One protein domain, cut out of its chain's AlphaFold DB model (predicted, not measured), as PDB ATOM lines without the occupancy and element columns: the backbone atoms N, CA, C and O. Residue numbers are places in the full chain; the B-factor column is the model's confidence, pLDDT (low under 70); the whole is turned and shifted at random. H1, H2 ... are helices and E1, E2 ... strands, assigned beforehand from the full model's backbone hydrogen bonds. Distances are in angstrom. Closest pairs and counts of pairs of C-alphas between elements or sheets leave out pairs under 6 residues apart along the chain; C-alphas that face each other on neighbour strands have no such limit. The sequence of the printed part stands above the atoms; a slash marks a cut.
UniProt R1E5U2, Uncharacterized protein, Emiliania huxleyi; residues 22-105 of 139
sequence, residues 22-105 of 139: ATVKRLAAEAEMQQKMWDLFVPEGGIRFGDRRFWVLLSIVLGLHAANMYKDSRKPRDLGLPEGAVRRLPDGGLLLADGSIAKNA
ATOM      1  N   ALA A  22     290.828 410.536 293.606       73.88
ATOM      2  CA  ALA A  22     290.239 411.124 292.405       73.88
ATOM      3  C   ALA A  22     289.713 412.552 292.647       73.88
ATOM      4  O   ALA A  22     289.885 413.427 291.799       73.88
ATOM      5  N   THR A  23     289.111 412.810 293.813       76.56
ATOM      6  CA  THR A  23     288.669 414.150 294.225       76.56
ATOM      7  C   THR A  23     289.861 415.071 294.459       76.56
ATOM      8  O   THR A  23     289.843 416.203 293.995       76.56
ATOM      9  N   VAL A  24     290.925 414.587 295.104       75.56
ATOM     10  CA  VAL A  24     292.141 415.382 295.349       75.56
ATOM     11  C   VAL A  24     292.814 415.782 294.038       75.56
ATOM     12  O   VAL A  24     293.187 416.938 293.879       75.56
ATOM     13  N   LYS A  25     292.910 414.868 293.063       79.88
ATOM     14  CA  LYS A  25     293.463 415.184 291.735       79.88
ATOM     15  C   LYS A  25     292.620 416.206 290.972       79.88
ATOM     16  O   LYS A  25     293.184 417.084 290.330       79.88
ATOM     17  N   ARG A  26     291.286 416.120 291.060       76.81
ATOM     18  CA  ARG A  26     290.387 417.127 290.469       76.81
ATOM     19  C   ARG A  26     290.549 418.491 291.128       76.81
ATOM     20  O   ARG A  26     290.731 419.471 290.423       76.81
ATOM     21  N   LEU A  27     290.568 418.533 292.459       78.56
ATOM     22  CA  LEU A  27     290.769 419.770 293.211       78.56
ATOM     23  C   LEU A  27     292.140 420.393 292.929       78.56
ATOM     24  O   LEU A  27     292.233 421.606 292.806       78.56
ATOM     25  N   ALA A  28     293.191 419.583 292.775       80.69
ATOM     26  CA  ALA A  28     294.515 420.071 292.400       80.69
ATOM     27  C   ALA A  28     294.530 420.666 290.980       80.69
ATOM     28  O   ALA A  28     295.081 421.743 290.778       80.69
ATOM     29  N   ALA A  29     293.879 420.009 290.014       77.38
ATOM     30  CA  ALA A  29     293.771 420.520 288.646       77.38
ATOM     31  C   ALA A  29     292.940 421.816 288.565       77.38
ATOM     32  O   ALA A  29     293.298 422.746 287.843       77.38
ATOM     33  N   GLU A  30     291.850 421.902 289.330       79.56
ATOM     34  CA  GLU A  30     291.040 423.119 289.447       79.56
ATOM     35  C   GLU A  30     291.816 424.245 290.137       79.56
ATOM     36  O   GLU A  30     291.782 425.383 289.670       79.56
ATOM     37  N   ALA A  31     292.576 423.927 291.190       81.62
ATOM     38  CA  ALA A  31     293.423 424.886 291.889       81.62
ATOM     39  C   ALA A  31     294.527 425.442 290.979       81.62
ATOM     40  O   ALA A  31     294.728 426.651 290.958       81.62
ATOM     41  N   GLU A  32     295.189 424.617 290.161       81.06
ATOM     42  CA  GLU A  32     296.174 425.101 289.182       81.06
ATOM     43  C   GLU A  32     295.557 426.046 288.144       81.06
ATOM     44  O   GLU A  32     296.175 427.033 287.740       81.06
ATOM     45  N   MET A  33     294.332 425.763 287.696       80.00
ATOM     46  CA  MET A  33     293.632 426.622 286.742       80.00
ATOM     47  C   MET A  33     293.218 427.950 287.385       80.00
ATOM     48  O   MET A  33     293.358 429.006 286.769       80.00
ATOM     49  N   GLN A  34     292.760 427.908 288.637       77.81
ATOM     50  CA  GLN A  34     292.455 429.099 289.423       77.81
ATOM     51  C   GLN A  34     293.704 429.932 289.701       77.81
ATOM     52  O   GLN A  34     293.636 431.147 289.555       77.81
ATOM     53  N   GLN A  35     294.836 429.298 290.015       75.56
ATOM     54  CA  GLN A  35     296.128 429.955 290.205       75.56
ATOM     55  C   GLN A  35     296.551 430.696 288.932       75.56
ATOM     56  O   GLN A  35     296.845 431.882 288.984       75.56
ATOM     57  N   LYS A  36     296.472 430.044 287.762       79.75
ATOM     58  CA  LYS A  36     296.804 430.668 286.466       79.75
ATOM     59  C   LYS A  36     295.893 431.842 286.117       79.75
ATOM     60  O   LYS A  36     296.355 432.828 285.550       79.75
ATOM     61  N   MET A  37     294.600 431.740 286.426       77.75
ATOM     62  CA  MET A  37     293.684 432.871 286.268       77.75
ATOM     63  C   MET A  37     294.061 434.000 287.225       77.75
ATOM     64  O   MET A  37     294.123 435.153 286.808       77.75
ATOM     65  N   TRP A  38     294.365 433.675 288.479       74.44
ATOM     66  CA  TRP A  38     294.809 434.651 289.464       74.44
ATOM     67  C   TRP A  38     296.101 435.355 289.056       74.44
ATOM     68  O   TRP A  38     296.136 436.574 289.120       74.44
ATOM     69  N   ASP A  39     297.095 434.644 288.535       72.69
ATOM     70  CA  ASP A  39     298.353 435.240 288.070       72.69
ATOM     71  C   ASP A  39     298.155 436.151 286.845       72.69
ATOM     72  O   ASP A  39     298.844 437.159 286.688       72.69
ATOM     73  N   LEU A  40     297.192 435.823 285.974       74.31
ATOM     74  CA  LEU A  40     296.856 436.642 284.807       74.31
ATOM     75  C   LEU A  40     296.097 437.918 285.198       74.31
ATOM     76  O   LEU A  40     296.355 438.989 284.646       74.31
ATOM     77  N   PHE A  41     295.138 437.805 286.119       69.94
ATOM     78  CA  PHE A  41     294.277 438.919 286.524       69.94
ATOM     79  C   PHE A  41     294.886 439.775 287.631       69.94
ATOM     80  O   PHE A  41     294.612 440.973 287.708       69.94
ATOM     81  N   VAL A  42     295.726 439.181 288.469       65.50
ATOM     82  CA  VAL A  42     296.440 439.837 289.558       65.50
ATOM     83  C   VAL A  42     297.910 439.440 289.472       65.50
ATOM     84  O   VAL A  42     298.390 438.625 290.255       65.50
ATOM     85  N   PRO A  43     298.646 440.028 288.514       63.12
ATOM     86  CA  PRO A  43     300.088 439.878 288.469       63.12
ATOM     87  C   PRO A  43     300.666 440.399 289.790       63.12
ATOM     88  O   PRO A  43     300.619 441.602 290.072       63.12
ATOM     89  N   GLU A  44     301.153 439.485 290.632       61.56
ATOM     90  CA  GLU A  44     301.772 439.811 291.910       61.56
ATOM     91  C   GLU A  44     302.986 440.717 291.677       61.56
ATOM     92  O   GLU A  44     304.041 440.310 291.196       61.56
ATOM     93  N   GLY A  45     302.797 441.998 291.981       58.00
ATOM     94  CA  GLY A  45     303.803 443.027 291.765       58.00
ATOM     95  C   GLY A  45     303.327 444.423 292.151       58.00
ATOM     96  O   GLY A  45     303.586 445.377 291.426       58.00
ATOM     97  N   GLY A  46     302.619 444.549 293.280       62.16
ATOM     98  CA  GLY A  46     302.477 445.824 293.989       62.16
ATOM     99  C   GLY A  46     301.360 446.745 293.511       62.16
ATOM    100  O   GLY A  46     301.631 447.876 293.134       62.16
ATOM    101  N   ILE A  47     300.100 446.316 293.603       59.94
ATOM    102  CA  ILE A  47     298.992 447.278 293.655       59.94
ATOM    103  C   ILE A  47     298.950 447.818 295.087       59.94
ATOM    104  O   ILE A  47     298.402 447.183 295.988       59.94
ATOM    105  N   ARG A  48     299.594 448.959 295.330       75.19
ATOM    106  CA  ARG A  48     299.547 449.623 296.636       75.19
ATOM    107  C   ARG A  48     298.248 450.414 296.751       75.19
ATOM    108  O   ARG A  48     297.721 450.934 295.765       75.19
ATOM    109  N   PHE A  49     297.752 450.548 297.979       69.31
ATOM    110  CA  PHE A  49     296.687 451.496 298.287       69.31
ATOM    111  C   PHE A  49     297.171 452.909 297.929       69.31
ATOM    112  O   PHE A  49     298.036 453.459 298.605       69.31
ATOM    113  N   GLY A  50     296.666 453.456 296.820       78.62
ATOM    114  CA  GLY A  50     297.099 454.742 296.263       78.62
ATOM    115  C   GLY A  50     297.475 454.697 294.781       78.62
ATOM    116  O   GLY A  50     297.439 455.734 294.123       78.62
ATOM    117  N   ASP A  51     297.760 453.521 294.219       85.56
ATOM    118  CA  ASP A  51     298.131 453.420 292.808       85.56
ATOM    119  C   ASP A  51     296.950 453.720 291.881       85.56
ATOM    120  O   ASP A  51     295.820 453.281 292.093       85.56
ATOM    121  N   ARG A  52     297.216 454.405 290.764       83.44
ATOM    122  CA  ARG A  52     296.187 454.689 289.747       83.44
ATOM    123  C   ARG A  52     295.504 453.411 289.246       83.44
ATOM    124  O   ARG A  52     294.305 453.418 288.993       83.44
ATOM    125  N   ARG A  53     296.249 452.305 289.138       81.25
ATOM    126  CA  ARG A  53     295.727 450.991 288.720       81.25
ATOM    127  C   ARG A  53     294.726 450.414 289.727       81.25
ATOM    128  O   ARG A  53     293.713 449.871 289.299       81.25
ATOM    129  N   PHE A  54     294.971 450.595 291.030       85.88
ATOM    130  CA  PHE A  54     294.030 450.225 292.091       85.88
ATOM    131  C   PHE A  54     292.697 450.945 291.899       85.88
ATOM    132  O   PHE A  54     291.649 450.310 291.854       85.88
ATOM    133  N   TRP A  55     292.743 452.266 291.719       91.12
ATOM    134  CA  TRP A  55     291.540 453.077 291.548       91.12
ATOM    135  C   TRP A  55     290.789 452.759 290.258       91.12
ATOM    136  O   TRP A  55     289.561 452.738 290.264       91.12
ATOM    137  N   VAL A  56     291.503 452.451 289.172       89.12
ATOM    138  CA  VAL A  56     290.881 451.987 287.924       89.12
ATOM    139  C   VAL A  56     290.149 450.662 288.150       89.12
ATOM    140  O   VAL A  56     288.958 450.584 287.861       89.12
ATOM    141  N   LEU A  57     290.801 449.652 288.729       87.12
ATOM    142  CA  LEU A  57     290.158 448.370 289.041       87.12
ATOM    143  C   LEU A  57     288.965 448.542 289.986       87.12
ATOM    144  O   LEU A  57     287.884 448.026 289.709       87.12
ATOM    145  N   LEU A  58     289.131 449.323 291.055       91.12
ATOM    146  CA  LEU A  58     288.060 449.614 292.003       91.12
ATOM    147  C   LEU A  58     286.871 450.281 291.306       91.12
ATOM    148  O   LEU A  58     285.735 449.883 291.540       91.12
ATOM    149  N   SER A  59     287.120 451.246 290.416       93.69
ATOM    150  CA  SER A  59     286.061 451.927 289.665       93.69
ATOM    151  C   SER A  59     285.315 450.991 288.712       93.69
ATOM    152  O   SER A  59     284.095 451.088 288.607       93.69
ATOM    153  N   ILE A  60     286.012 450.041 288.078       94.12
ATOM    154  CA  ILE A  60     285.397 449.032 287.207       94.12
ATOM    155  C   ILE A  60     284.487 448.117 288.029       94.12
ATOM    156  O   ILE A  60     283.335 447.901 287.656       94.12
ATOM    157  N   VAL A  61     284.975 447.619 289.167       93.81
ATOM    158  CA  VAL A  61     284.193 446.754 290.061       93.81
ATOM    159  C   VAL A  61     282.978 447.500 290.615       93.81
ATOM    160  O   VAL A  61     281.869 446.964 290.569       93.81
ATOM    161  N   LEU A  62     283.148 448.747 291.074       95.50
ATOM    162  CA  LEU A  62     282.035 449.583 291.536       95.50
ATOM    163  C   LEU A  62     281.017 449.835 290.422       95.50
ATOM    164  O   LEU A  62     279.816 449.728 290.659       95.50
ATOM    165  N   GLY A  63     281.483 450.154 289.214       95.31
ATOM    166  CA  GLY A  63     280.630 450.407 288.057       95.31
ATOM    167  C   GLY A  63     279.815 449.176 287.670       95.31
ATOM    168  O   GLY A  63     278.606 449.277 287.478       95.31
ATOM    169  N   LEU A  64     280.446 448.001 287.635       95.19
ATOM    170  CA  LEU A  64     279.758 446.741 287.363       95.19
ATOM    171  C   LEU A  64     278.743 446.403 288.462       95.19
ATOM    172  O   LEU A  64     277.626 445.976 288.166       95.19
ATOM    173  N   HIS A  65     279.099 446.635 289.725       93.94
ATOM    174  CA  HIS A  65     278.191 446.437 290.850       93.94
ATOM    175  C   HIS A  65     276.976 447.370 290.772       93.94
ATOM    176  O   HIS A  65     275.839 446.911 290.878       93.94
ATOM    177  N   ALA A  66     277.198 448.661 290.513       92.62
ATOM    178  CA  ALA A  66     276.136 449.643 290.338       92.62
ATOM    179  C   ALA A  66     275.245 449.310 289.132       92.62
ATOM    180  O   ALA A  66     274.025 449.396 289.238       92.62
ATOM    181  N   ALA A  67     275.825 448.868 288.013       90.62
ATOM    182  CA  ALA A  67     275.075 448.436 286.836       90.62
ATOM    183  C   ALA A  67     274.197 447.209 287.128       90.62
ATOM    184  O   ALA A  67     273.032 447.178 286.726       90.62
ATOM    185  N   ASN A  68     274.713 446.228 287.871       90.94
ATOM    186  CA  ASN A  68     273.936 445.063 288.297       90.94
ATOM    187  C   ASN A  68     272.801 445.457 289.245       90.94
ATOM    188  O   ASN A  68     271.658 445.082 289.005       90.94
ATOM    189  N   MET A  69     273.085 446.281 290.257       85.50
ATOM    190  CA  MET A  69     272.067 446.812 291.169       85.50
ATOM    191  C   MET A  69     271.004 447.622 290.434       85.50
ATOM    192  O   MET A  69     269.816 447.500 290.713       85.50
ATOM    193  N   TYR A  70     271.406 448.415 289.446       87.75
ATOM    194  CA  TYR A  70     270.488 449.185 288.622       87.75
ATOM    195  C   TYR A  70     269.592 448.284 287.776       87.75
ATOM    196  O   TYR A  70     268.373 448.468 287.750       87.75
ATOM    197  N   LYS A  71     270.172 447.265 287.135       84.50
ATOM    198  CA  LYS A  71     269.422 446.254 286.389       84.50
ATOM    199  C   LYS A  71     268.447 445.516 287.302       84.50
ATOM    200  O   LYS A  71     267.297 445.334 286.921       84.50
ATOM    201  N   ASP A  72     268.872 445.149 288.505       76.81
ATOM    202  CA  ASP A  72     268.029 444.476 289.489       76.81
ATOM    203  C   ASP A  72     266.921 445.387 290.030       76.81
ATOM    204  O   ASP A  72     265.788 444.939 290.165       76.81
ATOM    205  N   SER A  73     267.188 446.677 290.243       73.31
ATOM    206  CA  SER A  73     266.163 447.652 290.653       73.31
ATOM    207  C   SER A  73     265.109 447.914 289.576       73.31
ATOM    208  O   SER A  73     263.985 448.298 289.887       73.31
ATOM    209  N   ARG A  74     265.476 447.709 288.307       75.50
ATOM    210  CA  ARG A  74     264.599 447.865 287.145       75.50
ATOM    211  C   ARG A  74     263.902 446.578 286.747       75.50
ATOM    212  O   ARG A  74     263.036 446.621 285.873       75.50
ATOM    213  N   LYS A  75     264.250 445.441 287.358       71.44
ATOM    214  CA  LYS A  75     263.425 444.247 287.213       71.44
ATOM    215  C   LYS A  75     262.062 444.589 287.808       71.44
ATOM    216  O   LYS A  75     262.018 445.084 288.938       71.44
ATOM    217  N   PRO A  76     260.970 444.386 287.054       64.25
ATOM    218  CA  PRO A  76     259.642 444.612 287.588       64.25
ATOM    219  C   PRO A  76     259.533 443.793 288.873       64.25
ATOM    220  O   PRO A  76     259.702 442.575 288.856       64.25
ATOM    221  N   ARG A  77     259.332 444.475 290.005       61.19
ATOM    222  CA  ARG A  77     258.871 443.800 291.215       61.19
ATOM    223  C   ARG A  77     257.529 443.218 290.825       61.19
ATOM    224  O   ARG A  77     256.640 443.979 290.459       61.19
ATOM    225  N   ASP A  78     257.431 441.898 290.795       58.69
ATOM    226  CA  ASP A  78     256.205 441.206 290.432       58.69
ATOM    227  C   ASP A  78     255.060 441.765 291.306       58.69
ATOM    228  O   ASP A  78     254.989 441.521 292.509       58.69
ATOM    229  N   LEU A  79     254.177 442.570 290.708       57.00
ATOM    230  CA  LEU A  79     253.110 443.341 291.374       57.00
ATOM    231  C   LEU A  79     251.953 442.459 291.897       57.00
ATOM    232  O   LEU A  79     250.856 442.944 292.153       57.00
ATOM    233  N   GLY A  80     252.188 441.158 292.058       57.78
ATOM    234  CA  GLY A  80     251.212 440.160 292.498       57.78
ATOM    235  C   GLY A  80     251.832 439.104 293.410       57.78
ATOM    236  O   GLY A  80     251.472 437.924 293.322       57.78
ATOM    237  N   LEU A  81     252.827 439.495 294.212       62.53
ATOM    238  CA  LEU A  81     253.385 438.632 295.247       62.53
ATOM    239  C   LEU A  81     252.597 438.791 296.547       62.53
ATOM    240  O   LEU A  81     252.341 439.924 296.955       62.53
ATOM    241  N   PRO A  82     252.211 437.677 297.191       63.53
ATOM    242  CA  PRO A  82     251.607 437.731 298.512       63.53
ATOM    243  C   PRO A  82     252.579 438.364 299.515       63.53
ATOM    244  O   PRO A  82     253.801 438.303 299.345       63.53
ATOM    245  N   GLU A  83     252.023 438.987 300.550       60.56
ATOM    246  CA  GLU A  83     252.780 439.668 301.598       60.56
ATOM    247  C   GLU A  83     253.840 438.723 302.194       60.56
ATOM    248  O   GLU A  83     253.533 437.613 302.625       60.56
ATOM    249  N   GLY A  84     255.112 439.131 302.134       64.94
ATOM    250  CA  GLY A  84     256.254 438.316 302.565       64.94
ATOM    251  C   GLY A  84     257.025 437.597 301.450       64.94
ATOM    252  O   GLY A  84     258.103 437.070 301.727       64.94
ATOM    253  N   ALA A  85     256.557 437.606 300.196       66.69
ATOM    254  CA  ALA A  85     257.298 437.049 299.060       66.69
ATOM    255  C   ALA A  85     258.186 438.099 298.352       66.69
ATOM    256  O   ALA A  85     257.767 439.219 298.073       66.69
ATOM    257  N   VAL A  86     259.420 437.707 298.026       72.50
ATOM    258  CA  VAL A  86     260.464 438.511 297.362       72.50
ATOM    259  C   VAL A  86     260.441 438.352 295.842       72.50
ATOM    260  O   VAL A  86     260.609 439.336 295.125       72.50
ATOM    261  N   ARG A  87     260.280 437.124 295.332       71.56
ATOM    262  CA  ARG A  87     260.203 436.843 293.883       71.56
ATOM    263  C   ARG A  87     259.516 435.510 293.590       71.56
ATOM    264  O   ARG A  87     259.612 434.585 294.396       71.56
ATOM    265  N   ARG A  88     258.892 435.378 292.416       73.31
ATOM    266  CA  ARG A  88     258.499 434.069 291.875       73.31
ATOM    267  C   ARG A  88     259.734 433.355 291.324       73.31
ATOM    268  O   ARG A  88     260.565 433.957 290.644       73.31
ATOM    269  N   LEU A  89     259.893 432.084 291.665       75.38
ATOM    270  CA  LEU A  89     260.896 431.208 291.075       75.38
ATOM    271  C   LEU A  89     260.391 430.673 289.723       75.38
ATOM    272  O   LEU A  89     259.183 430.620 289.483       75.38
ATOM    273  N   PRO A  90     261.306 430.253 288.832       65.69
ATOM    274  CA  PRO A  90     260.951 429.690 287.527       65.69
ATOM    275  C   PRO A  90     260.159 428.374 287.617       65.69
ATOM    276  O   PRO A  90     259.543 427.971 286.637       65.69
ATOM    277  N   ASP A  91     260.163 427.713 288.776       71.44
ATOM    278  CA  ASP A  91     259.375 426.512 289.068       71.44
ATOM    279  C   ASP A  91     257.944 426.825 289.557       71.44
ATOM    280  O   ASP A  91     257.186 425.913 289.882       71.44
ATOM    281  N   GLY A  92     257.567 428.108 289.612       67.12
ATOM    282  CA  GLY A  92     256.283 428.566 290.142       67.12
ATOM    283  C   GLY A  92     256.244 428.697 291.667       67.12
ATOM    284  O   GLY A  92     255.214 429.104 292.208       67.12
ATOM    285  N   GLY A  93     257.340 428.394 292.369       72.19
ATOM    286  CA  GLY A  93     257.487 428.640 293.799       72.19
ATOM    287  C   GLY A  93     257.614 430.128 294.125       72.19
ATOM    288  O   GLY A  93     257.931 430.958 293.272       72.19
ATOM    289  N   LEU A  94     257.385 430.487 295.384       78.12
ATOM    290  CA  LEU A  94     257.591 431.845 295.886       78.12
ATOM    291  C   LEU A  94     258.808 431.856 296.810       78.12
ATOM    292  O   LEU A  94     258.837 431.121 297.794       78.12
ATOM    293  N   LEU A  95     259.807 432.691 296.507       76.69
ATOM    294  CA  LEU A  95     260.878 432.992 297.455       76.69
ATOM    295  C   LEU A  95     260.325 433.950 298.495       76.69
ATOM    296  O   LEU A  95     259.921 435.054 298.138       76.69
ATOM    297  N   LEU A  96     260.326 433.546 299.754       81.75
ATOM    298  CA  LEU A  96     259.936 434.383 300.878       81.75
ATOM    299  C   LEU A  96     261.119 435.239 301.365       81.75
ATOM    300  O   LEU A  96     262.281 434.975 301.047       81.75
ATOM    301  N   ALA A  97     260.826 436.303 302.114       78.44
ATOM    302  CA  ALA A  97     261.828 437.232 302.650       78.44
ATOM    303  C   ALA A  97     262.779 436.591 303.674       78.44
ATOM    304  O   ALA A  97     263.891 437.077 303.866       78.44
ATOM    305  N   ASP A  98     262.365 435.480 304.281       78.44
ATOM    306  CA  ASP A  98     263.175 434.641 305.168       78.44
ATOM    307  C   ASP A  98     264.118 433.685 304.408       78.44
ATOM    308  O   ASP A  98     264.893 432.953 305.023       78.44
ATOM    309  N   GLY A  99     264.073 433.689 303.070       68.38
ATOM    310  CA  GLY A  99     264.863 432.810 302.211       68.38
ATOM    311  C   GLY A  99     264.266 431.414 302.016       68.38
ATOM    312  O   GLY A  99     264.868 430.597 301.316       68.38
ATOM    313  N   SER A 100     263.096 431.128 302.592       75.75
ATOM    314  CA  SER A 100     262.376 429.878 302.358       75.75
ATOM    315  C   SER A 100     261.622 429.901 301.022       75.75
ATOM    316  O   SER A 100     261.362 430.956 300.436       75.75
ATOM    317  N   ILE A 101     261.299 428.716 300.499       74.19
ATOM    318  CA  ILE A 101     260.546 428.561 299.250       74.19
ATOM    319  C   ILE A 101     259.149 428.055 299.605       74.19
ATOM    320  O   ILE A 101     258.976 426.892 299.976       74.19
ATOM    321  N   ALA A 102     258.143 428.914 299.468       70.44
ATOM    322  CA  ALA A 102     256.752 428.511 299.596       70.44
ATOM    323  C   ALA A 102     256.307 427.826 298.301       70.44
ATOM    324  O   ALA A 102     256.177 428.445 297.241       70.44
ATOM    325  N   LYS A 103     256.064 426.520 298.395       61.84
ATOM    326  CA  LYS A 103     255.530 425.698 297.310       61.84
ATOM    327  C   LYS A 103     254.012 425.626 297.432       61.84
ATOM    328  O   LYS A 103     253.514 424.549 297.694       61.84
ATOM    329  N   ASN A 104     253.306 426.754 297.339       59.50
ATOM    330  CA  ASN A 104     251.838 426.794 297.256       59.50
ATOM    331  C   ASN A 104     251.356 428.177 296.788       59.50
ATOM    332  O   ASN A 104     251.275 429.118 297.570       59.50
ATOM    333  N   ALA A 105     250.985 428.274 295.515       45.88
ATOM    334  CA  ALA A 105     249.936 429.180 295.063       45.88
ATOM    335  C   ALA A 105     249.102 428.388 294.053       45.88
ATOM    336  O   ALA A 105     249.463 428.235 292.888       45.88
TER     337      ALA A 105
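AT A GLANCE: This is residues 22 to 105 of the 139 residues of an uncharacterized protein of Emiliania huxleyi (UniProt R1E5U2). The model is an open, U-shaped frame: helix H1 is one free arm, helix H2 is the base, and a small head, the hairpin of E1 and E2, makes the other end. The printed part has 84 residues, with two named helices and two named strands in the order H1, H2, E1, E2 along the chain; it is mostly helix by class, and E1 and E2 form a two-stranded antiparallel sheet. The whole is extended, with a radius of gyration of the C-alphas of 20.9 A, and flat, spanning 55 by 43 by 18 A.

HOW THE PARTS SIT: H1, residues 22 to 41, and H2, residues 52 to 73, are apart; in both, every O i to N i+4 pair is within hydrogen-bond range. E1, residues 85 to 88, and E2, residues 94 to 96, form an antiparallel hairpin at 154 degrees, with N 86 and O 95 2.7 A apart. Residues 94 to 95 also pair antiparallel with 101 to 102.

IN THESE COORDINATES: H1 begins at C-alpha 22 (290.239, 411.124, 292.405) and is 28.7 A long; H2 is 30.9 A, E1 7.9 A and E2 6.1 A, ending at C-alpha 96 (259.936, 434.383, 300.878).

THE WHOLE: The farthest C-alphas, Gly 45 and Ala 105, are 55.7 A apart. The printed part has no cut. The link H2 to E1 is long; pLDDT is under 70 at 24 residues, among them 76 to 85.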